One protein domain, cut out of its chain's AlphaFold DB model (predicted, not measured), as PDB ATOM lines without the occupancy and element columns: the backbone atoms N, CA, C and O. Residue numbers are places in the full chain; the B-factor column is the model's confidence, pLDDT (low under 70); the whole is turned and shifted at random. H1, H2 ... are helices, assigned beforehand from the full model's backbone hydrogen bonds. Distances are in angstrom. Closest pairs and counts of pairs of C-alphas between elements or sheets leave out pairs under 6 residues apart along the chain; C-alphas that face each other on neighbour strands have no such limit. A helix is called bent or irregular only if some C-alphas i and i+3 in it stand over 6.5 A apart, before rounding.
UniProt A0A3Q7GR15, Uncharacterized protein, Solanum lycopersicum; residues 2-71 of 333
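What this domain is: This is residues 2 to 71 of the 333 residues of an uncharacterized protein of Solanum lycopersicum (UniProt A0A3Q7GR15). The model is an open, thin horseshoe of helix: H1 makes one side, the short arm H2a turns the corner, and the long, kinked arm H2b folds back as the other side, with an empty gap between H1 and H2b. The printed part has 70 residues with two named helices, H1 then H2, and no named strand; the class is all helix. The whole is extended, with a radius of gyration of the C-alphas of 18.4 A, and its outline is only just flat, with spans of 54 by 37 by 14 A.

How they stand to each other: H1, residues 2 to 25, is joined by a tight link of one residue, His 26, to H2, residues 27 to 71. By its hydrogen bonds H2 was assigned as one helix, but it is bent: C-alphas 35 and 38 are 7.2 A apart. Its arms are H2a, residues 27 to 35, and H2b, residues 38 to 71. H1 and H2a are close but not clearly touching, their closest C-alphas being those of Ile 23 and Phe 30, 5.8 A apart. Their lines are about perpendicular, at 79 degrees. H2a and H2b are about perpendicular too, at 88 degrees. H2b is irregular, C-alphas 46 and 49 being 7.0 A apart, and has a kink of 49 degrees near residue 49. H1 and H2b are apart. Every O i to N i+4 pair is within hydrogen-bond range in H1 and H2a; in H2b 26 of 30 are.

Where its parts are: H1 begins at C-alpha 2 (137.907, 304.390, 184.692) and is 35.0 A long from first to last C-alpha. H2a, 12.1 A long, begins at C-alpha 27 (171.671, 287.535, 186.633). H2b, 47.5 A long, ends at C-alpha 71 (136.979, 314.920, 156.681).

The domain as a whole: The two C-alphas farthest apart are those of Leu 28 and His 71, at 54.2 A. Residues 2 to 21, 24 to 29 and 34 to 71 stand free. The printed part has no cut. Mean pLDDT of the printed part is 84.8; residue 2 and residues 65 to 71 are under 70.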
ATOM      1  N   SER A   2     137.215 305.014 183.547       68.00
ATOM      2  CA  SER A   2     137.907 304.390 184.692       68.00
ATOM      3  C   SER A   2     138.314 302.926 184.461       68.00
ATOM      4  O   SER A   2     139.412 302.544 184.851       68.00
ATOM      5  N   GLU A   3     137.490 302.127 183.779       71.38
ATOM      6  CA  GLU A   3     137.767 300.695 183.555       71.38
ATOM      7  C   GLU A   3     138.966 300.439 182.626       71.38
ATOM      8  O   GLU A   3     139.813 299.602 182.927       71.38
ATOM      9  N   LEU A   4     139.119 301.234 181.559       73.38
ATOM     10  CA  LEU A   4     140.273 301.156 180.649       73.38
ATOM     11  C   LEU A   4     141.600 301.482 181.351       73.38
ATOM     12  O   LEU A   4     142.624 300.862 181.073       73.38
ATOM     13  N   ARG A   5     141.588 302.427 182.304       76.94
ATOM     14  CA  ARG A   5     142.778 302.762 183.105       76.94
ATOM     15  C   ARG A   5     143.197 301.598 184.002       76.94
ATOM     16  O   ARG A   5     144.388 301.361 184.178       76.94
ATOM     17  N   LEU A   6     142.222 300.868 184.538       78.69
ATOM     18  CA  LEU A   6     142.448 299.721 185.413       78.69
ATOM     19  C   LEU A   6     143.022 298.530 184.636       78.69
ATOM     20  O   LEU A   6     144.007 297.939 185.075       78.69
ATOM     21  N   GLN A   7     142.487 298.237 183.447       86.19
ATOM     22  CA  GLN A   7     143.021 297.193 182.560       86.19
ATOM     23  C   GLN A   7     144.450 297.501 182.096       86.19
ATOM     24  O   GLN A   7     145.322 296.631 182.138       86.19
ATOM     25  N   TYR A   8     144.722 298.754 181.726       87.12
ATOM     26  CA  TYR A   8     146.065 299.193 181.347       87.12
ATOM     27  C   TYR A   8     147.070 299.036 182.498       87.12
ATOM     28  O   TYR A   8     148.182 298.549 182.297       87.12
ATOM     29  N   PHE A   9     146.662 299.371 183.725       81.94
ATOM     30  CA  PHE A   9     147.511 299.210 184.904       81.94
ATOM     31  C   PHE A   9     147.835 297.736 185.194       81.94
ATOM     32  O   PHE A   9     148.976 297.406 185.518       81.94
ATOM     33  N   GLN A  10     146.861 296.837 185.022       86.88
ATOM     34  CA  GLN A  10     147.090 295.396 185.163       86.88
ATOM     35  C   GLN A  10     148.052 294.860 184.094       86.88
ATOM     36  O   GLN A  10     148.950 294.078 184.413       86.88
ATOM     37  N   LEU A  11     147.928 295.328 182.848       89.88
ATOM     38  CA  LEU A  11     148.842 294.958 181.767       89.88
ATOM     39  C   LEU A  11     150.277 295.416 182.060       89.88
ATOM     40  O   LEU A  11     151.208 294.621 181.939       89.88
ATOM     41  N   ILE A  12     150.461 296.665 182.502       90.12
ATOM     42  CA  ILE A  12     151.784 297.178 182.892       90.12
ATOM     43  C   ILE A  12     152.368 296.343 184.027       90.12
ATOM     44  O   ILE A  12     153.525 295.938 183.950       90.12
ATOM     45  N   LYS A  13     151.573 296.053 185.062       88.88
ATOM     46  CA  LYS A  13     152.020 295.255 186.207       88.88
ATOM     47  C   LYS A  13     152.480 293.862 185.775       88.88
ATOM     48  O   LYS A  13     153.526 293.408 186.229       88.88
ATOM     49  N   SER A  14     151.741 293.209 184.877       93.12
ATOM     50  CA  SER A  14     152.115 291.902 184.324       93.12
ATOM     51  C   SER A  14     153.434 291.966 183.546       93.12
ATOM     52  O   SER A  14     154.330 291.159 183.787       93.12
ATOM     53  N   LYS A  15     153.598 292.964 182.667       92.06
ATOM     54  CA  LYS A  15     154.838 293.151 181.892       92.06
ATOM     55  C   LYS A  15     156.031 293.487 182.783       92.06
ATOM     56  O   LYS A  15     157.124 292.985 182.548       92.06
ATOM     57  N   PHE A  16     155.810 294.287 183.823       89.94
ATOM     58  CA  PHE A  16     156.821 294.601 184.823       89.94
ATOM     59  C   PHE A  16     157.244 293.354 185.604       89.94
ATOM     60  O   PHE A  16     158.434 293.100 185.740       89.94
ATOM     61  N   PHE A  17     156.288 292.540 186.059       90.94
ATOM     62  CA  PHE A  17     156.598 291.304 186.774       90.94
ATOM     63  C   PHE A  17     157.379 290.322 185.894       90.94
ATOM     64  O   PHE A  17     158.391 289.794 186.336       90.94
ATOM     65  N   TYR A  18     156.980 290.153 184.628       90.81
ATOM     66  CA  TYR A  18     157.715 289.323 183.669       90.81
ATOM     67  C   TYR A  18     159.152 289.816 183.452       90.81
ATOM     68  O   TYR A  18     160.085 289.019 183.403       90.81
ATOM     69  N   LEU A  19     159.343 291.135 183.376       87.25
ATOM     70  CA  LEU A  19     160.665 291.746 183.271       87.25
ATOM     71  C   LEU A  19     161.504 291.492 184.534       87.25
ATOM     72  O   LEU A  19     162.674 291.136 184.419       87.25
ATOM     73  N   CYS A  20     160.915 291.603 185.726       85.88
ATOM     74  CA  CYS A  20     161.585 291.263 186.983       85.88
ATOM     75  C   CYS A  20     161.968 289.779 187.044       85.88
ATOM     76  O   CYS A  20     163.100 289.461 187.399       85.88
ATOM     77  N   SER A  21     161.069 288.875 186.653       88.88
ATOM     78  CA  SER A  21     161.370 287.443 186.572       88.88
ATOM     79  C   SER A  21     162.506 287.165 185.587       88.88
ATOM     80  O   SER A  21     163.417 286.419 185.918       88.88
ATOM     81  N   PHE A  22     162.517 287.818 184.421       87.50
ATOM     82  CA  PHE A  22     163.607 287.691 183.450       87.50
ATOM     83  C   PHE A  22     164.955 288.163 184.016       87.50
ATOM     84  O   PHE A  22     165.967 287.491 183.833       87.50
ATOM     85  N   ILE A  23     164.967 289.285 184.744       90.62
ATOM     86  CA  ILE A  23     166.169 289.801 185.415       90.62
ATOM     87  C   ILE A  23     166.704 288.796 186.443       90.62
ATOM     88  O   ILE A  23     167.912 288.567 186.501       90.62
ATOM     89  N   ILE A  24     165.814 288.189 187.234       89.06
ATOM     90  CA  ILE A  24     166.183 287.247 188.299       89.06
ATOM     91  C   ILE A  24     166.661 285.911 187.718       89.06
ATOM     92  O   ILE A  24     167.662 285.376 188.185       89.06
ATOM     93  N   SER A  25     166.010 285.399 186.670       94.06
ATOM     94  CA  SER A  25     166.406 284.145 186.011       94.06
ATOM     95  C   SER A  25     167.762 284.237 185.306       94.06
ATOM     96  O   SER A  25     168.414 283.223 185.060       94.06
ATOM     97  N   HIS A  26     168.203 285.450 184.964       90.94
ATOM     98  CA  HIS A  26     169.382 285.688 184.140       90.94
ATOM     99  C   HIS A  26     170.309 286.769 184.725       90.94
ATOM    100  O   HIS A  26     170.567 287.798 184.086       90.94
ATOM    101  N   PRO A  27     170.893 286.527 185.914       90.62
ATOM    102  CA  PRO A  27     171.671 287.535 186.633       90.62
ATOM    103  C   PRO A  27     172.931 287.977 185.871       90.62
ATOM    104  O   PRO A  27     173.352 289.125 185.992       90.62
ATOM    105  N   LEU A  28     173.512 287.101 185.039       90.50
ATOM    106  CA  LEU A  28     174.681 287.424 184.209       90.50
ATOM    107  C   LEU A  28     174.347 288.365 183.045       90.50
ATOM    108  O   LEU A  28     175.096 289.297 182.762       90.50
ATOM    109  N   TYR A  29     173.210 288.163 182.378       91.38
ATOM    110  CA  TYR A  29     172.773 289.081 181.325       91.38
ATOM    111  C   TYR A  29     172.379 290.435 181.916       91.38
ATOM    112  O   TYR A  29     172.681 291.479 181.338       91.38
ATOM    113  N   PHE A  30     171.771 290.430 183.103       90.75
ATOM    114  CA  PHE A  30     171.449 291.656 183.819       90.75
ATOM    115  C   PHE A  30     172.699 292.414 184.286       90.75
ATOM    116  O   PHE A  30     172.763 293.634 184.138       90.75
ATOM    117  N   SER A  31     173.725 291.724 184.788       90.44
ATOM    118  CA  SER A  31     174.982 292.370 185.182       90.44
ATOM    119  C   SER A  31     175.731 292.950 183.980       90.44
ATOM    120  O   SER A  31     176.224 294.076 184.067       90.44
ATOM    121  N   TYR A  32     175.727 292.259 182.832       94.69
ATOM    122  CA  TYR A  32     176.194 292.818 181.562       94.69
ATOM    123  C   TYR A  32     175.385 294.073 181.211       94.69
ATOM    124  O   TYR A  32     175.955 295.140 181.008       94.69
ATOM    125  N   PHE A  33     174.055 294.007 181.239       90.69
ATOM    126  CA  PHE A  33     173.207 295.168 180.965       90.69
ATOM    127  C   PHE A  33     173.507 296.365 181.885       90.69
ATOM    128  O   PHE A  33     173.614 297.489 181.395       90.69
ATOM    129  N   ILE A  34     173.717 296.149 183.188       91.44
ATOM    130  CA  ILE A  34     174.119 297.209 184.129       91.44
ATOM    131  C   ILE A  34     175.505 297.761 183.778       91.44
ATOM    132  O   ILE A  34     175.693 298.977 183.756       91.44
ATOM    133  N   PHE A  35     176.470 296.893 183.478       95.56
ATOM    134  CA  PHE A  35     177.820 297.310 183.107       95.56
ATOM    135  C   PHE A  35     177.829 298.137 181.813       95.56
ATOM    136  O   PHE A  35     178.552 299.130 181.708       95.56
ATOM    137  N   PHE A  36     176.984 297.770 180.847       94.25
ATOM    138  CA  PHE A  36     176.834 298.489 179.586       94.25
ATOM    139  C   PHE A  36     175.857 299.665 179.657       94.25
ATOM    140  O   PHE A  36     175.869 300.511 178.762       94.25
ATOM    141  N   SER A  37     175.078 299.784 180.735       92.25
ATOM    142  CA  SER A  37     174.124 300.869 180.984       92.25
ATOM    143  C   SER A  37     174.672 302.266 180.672       92.25
ATOM    144  O   SER A  37     174.021 302.974 179.906       92.25
ATOM    145  N   PRO A  38     175.869 302.692 181.132       92.81
ATOM    146  CA  PRO A  38     176.391 304.016 180.789       92.81
ATOM    147  C   PRO A  38     176.596 304.216 179.280       92.81
ATOM    148  O   PRO A  38     176.384 305.319 178.774       92.81
ATOM    149  N   TYR A  39     176.969 303.170 178.541       95.19
ATOM    150  CA  TYR A  39     177.139 303.231 177.088       95.19
ATOM    151  C   TYR A  39     175.797 303.212 176.363       95.19
ATOM    152  O   TYR A  39     175.612 303.972 175.416       95.19
ATOM    153  N   ILE A  40     174.843 302.410 176.841       89.12
ATOM    154  CA  ILE A  40     173.474 302.363 176.317       89.12
ATOM    155  C   ILE A  40     172.785 303.713 176.540       89.12
ATOM    156  O   ILE A  40     172.201 304.259 175.613       89.12
ATOM    157  N   LEU A  41     172.915 304.317 177.723       87.38
ATOM    158  CA  LEU A  41     172.382 305.650 178.014       87.38
ATOM    159  C   LEU A  41     173.059 306.733 177.169       87.38
ATOM    160  O   LEU A  41     172.393 307.662 176.718       87.38
ATOM    161  N   LYS A  42     174.364 306.609 176.903       92.38
ATOM    162  CA  LYS A  42     175.083 307.514 175.997       92.38
ATOM    163  C   LYS A  42     174.610 307.365 174.547       92.38
ATOM    164  O   LYS A  42     174.438 308.374 173.868       92.38
ATOM    165  N   LEU A  43     174.347 306.138 174.099       90.38
ATOM    166  CA  LEU A  43     173.774 305.849 172.786       90.38
ATOM    167  C   LEU A  43     172.343 306.383 172.677       90.38
ATOM    168  O   LEU A  43     172.020 307.047 171.701       90.38
ATOM    169  N   LEU A  44     171.509 306.169 173.694       83.81
ATOM    170  CA  LEU A  44     170.151 306.713 173.766       83.81
ATOM    171  C   LEU A  44     170.152 308.241 173.828       83.81
ATOM    172  O   LEU A  44     169.281 308.866 173.242       83.81
ATOM    173  N   SER A  45     171.141 308.853 174.480       88.50
ATOM    174  CA  SER A  45     171.313 310.312 174.475       88.50
ATOM    175  C   SER A  45     171.709 310.820 173.088       88.50
ATOM    176  O   SER A  45     171.234 311.867 172.661       88.50
ATOM    177  N   PHE A  46     172.532 310.066 172.356       89.75
ATOM    178  CA  PHE A  46     172.864 310.372 170.964       89.75
ATOM    179  C   PHE A  46     171.668 310.171 170.023       89.75
ATOM    180  O   PHE A  46     171.461 310.959 169.105       89.75
ATOM    181  N   LEU A  47     170.846 309.152 170.281       85.50
ATOM    182  CA  LEU A  47     169.598 308.906 169.563       85.50
ATOM    183  C   LEU A  47     168.450 309.790 170.046       85.50
ATOM    184  O   LEU A  47     167.410 309.796 169.406       85.50
ATOM    185  N   SER A  48     168.597 310.534 171.142       89.62
ATOM    186  CA  SER A  48     167.504 311.317 171.720       89.62
ATOM    187  C   SER A  48     166.953 312.350 170.735       89.62
ATOM    188  O   SER A  48     165.740 312.355 170.547       89.62
ATOM    189  N   PRO A  49     167.778 313.143 170.021       91.56
ATOM    190  CA  PRO A  49     167.273 314.023 168.969       91.56
ATOM    191  C   PRO A  49     166.516 313.251 167.885       91.56
ATOM    192  O   PRO A  49     165.429 313.659 167.486       91.56
ATOM    193  N   LEU A  50     167.039 312.093 167.466       89.50
ATOM    194  CA  LEU A  50     166.402 311.248 166.459       89.50
ATOM    195  C   LEU A  50     165.041 310.740 166.953       89.50
ATOM    196  O   LEU A  50     164.041 310.914 166.271       89.50
ATOM    197  N   PHE A  51     164.979 310.205 168.169       87.25
ATOM    198  CA  PHE A  51     163.758 309.697 168.785       87.25
ATOM    199  C   PHE A  51     162.722 310.802 169.017       87.25
ATOM    200  O   PHE A  51     161.531 310.596 168.805       87.25
ATOM    201  N   ILE A  52     163.152 312.002 169.409       91.00
ATOM    202  CA  ILE A  52     162.257 313.151 169.577       91.00
ATOM    203  C   ILE A  52     161.680 313.561 168.221       91.00
ATOM    204  O   ILE A  52     160.475 313.754 168.109       91.00
ATOM    205  N   THR A  53     162.502 313.643 167.173       93.00
ATOM    206  CA  THR A  53     162.004 314.013 165.839       93.00
ATOM    207  C   THR A  53     161.071 312.958 165.255       93.00
ATOM    208  O   THR A  53     160.032 313.318 164.710       93.00
ATOM    209  N   THR A  54     161.373 311.665 165.414       91.06
ATOM    210  CA  THR A  54     160.497 310.593 164.926       91.06
ATOM    211  C   THR A  54     159.200 310.523 165.719       91.06
ATOM    212  O   THR A  54     158.145 310.352 165.120       91.06
ATOM    213  N   THR A  55     159.233 310.704 167.041       88.31
ATOM    214  CA  THR A  55     158.005 310.740 167.850       88.31
ATOM    215  C   THR A  55     157.165 311.975 167.553       88.31
ATOM    216  O   THR A  55     155.957 311.828 167.407       88.31
ATOM    217  N   LEU A  56     157.764 313.158 167.382       88.81
ATOM    218  CA  LEU A  56     157.048 314.363 166.946       88.81
ATOM    219  C   LEU A  56     156.461 314.205 165.544       88.81
ATOM    220  O   LEU A  56     155.324 314.605 165.331       88.81
ATOM    221  N   LEU A  57     157.190 313.586 164.614       89.88
ATOM    222  CA  LEU A  57     156.690 313.289 163.273       89.88
ATOM    223  C   LEU A  57     155.519 312.303 163.323       89.88
ATOM    224  O   LEU A  57     154.490 312.544 162.702       89.88
ATOM    225  N   LEU A  58     155.644 311.213 164.083       88.19
ATOM    226  CA  LEU A  58     154.562 310.246 164.264       88.19
ATOM    227  C   LEU A  58     153.354 310.881 164.949       88.19
ATOM    228  O   LEU A  58     152.229 310.602 164.553       88.19
ATOM    229  N   LEU A  59     153.572 311.756 165.933       84.38
ATOM    230  CA  LEU A  59     152.507 312.500 166.595       84.38
ATOM    231  C   LEU A  59     151.840 313.470 165.617       84.38
ATOM    232  O   LEU A  59     150.621 313.501 165.563       84.38
ATOM    233  N   ALA A  60     152.612 314.195 164.804       87.62
ATOM    234  CA  ALA A  60     152.105 315.110 163.784       87.62
ATOM    235  C   ALA A  60     151.270 314.364 162.726       87.62
ATOM    236  O   ALA A  60     150.133 314.739 162.438       87.62
ATOM    237  N   LEU A  61     151.777 313.241 162.213       82.06
ATOM    238  CA  LEU A  61     151.042 312.361 161.299       82.06
ATOM    239  C   LEU A  61     149.789 311.775 161.961       82.06
ATOM    240  O   LEU A  61     148.738 311.680 161.326       82.06
ATOM    241  N   PHE A  62     149.872 311.420 163.243       77.50
ATOM    242  CA  PHE A  62     148.738 310.941 164.026       77.50
ATOM    243  C   PHE A  62     147.770 312.055 164.434       77.50
ATOM    244  O   PHE A  62     146.643 311.746 164.776       77.50
ATOM    245  N   THR A  63     148.138 313.335 164.391       78.75
ATOM    246  CA  THR A  63     147.190 314.450 164.553       78.75
ATOM    247  C   THR A  63     146.507 314.802 163.235       78.75
ATOM    248  O   THR A  63     145.320 315.121 163.225       78.75
ATOM    249  N   ILE A  64     147.211 314.646 162.109       73.81
ATOM    250  CA  ILE A  64     146.652 314.854 160.769       73.81
ATOM    251  C   ILE A  64     145.724 313.689 160.386       73.81
ATOM    252  O   ILE A  64     144.667 313.907 159.797       73.81
ATOM    253  N   SER A  65     146.041 312.452 160.777       66.00
ATOM    254  CA  SER A  65     145.229 311.273 160.430       66.00
ATOM    255  C   SER A  65     143.771 311.344 160.940       66.00
ATOM    256  O   SER A  65     142.875 311.102 160.140       66.00
ATOM    257  N   PRO A  66     143.462 311.736 162.193       62.75
ATOM    258  CA  PRO A  66     142.102 311.987 162.668       62.75
ATOM    259  C   PRO A  66     141.397 313.092 161.885       62.75
ATOM    260  O   PRO A  66     140.212 312.949 161.598       62.75
ATOM    261  N   SER A  67     142.110 314.162 161.509       58.56
ATOM    262  CA  SER A  67     141.534 315.250 160.705       58.56
ATOM    263  C   SER A  67     141.180 314.789 159.283       58.56
ATOM    264  O   SER A  67     140.109 315.122 158.784       58.56
ATOM    265  N   LEU A  68     141.986 313.904 158.679       55.03
ATOM    266  CA  LEU A  68     141.690 313.261 157.392       55.03
ATOM    267  C   LEU A  68     140.568 312.216 157.498       55.03
ATOM    268  O   LEU A  68     139.724 312.122 156.606       55.03
ATOM    269  N   ILE A  69     140.516 311.446 158.587       55.50
ATOM    270  CA  ILE A  69     139.474 310.433 158.820       55.50
ATOM    271  C   ILE A  69     138.113 311.100 159.093       55.50
ATOM    272  O   ILE A  69     137.091 310.620 158.601       55.50
ATOM    273  N   LEU A  70     138.079 312.233 159.803       54.59
ATOM    274  CA  LEU A  70     136.851 313.003 160.026       54.59
ATOM    275  C   LEU A  70     136.382 313.724 158.748       54.59
ATOM    276  O   LEU A  70     135.181 313.770 158.472       54.59
ATOM    277  N   HIS A  71     137.313 314.231 157.931       50.16
ATOM    278  CA  HIS A  71     136.979 314.920 156.681       50.16
ATOM    279  C   HIS A  71     136.512 313.961 155.564       50.16
ATOM    280  O   HIS A  71     135.729 314.339 154.688       50.16
TER     281      HIS A  71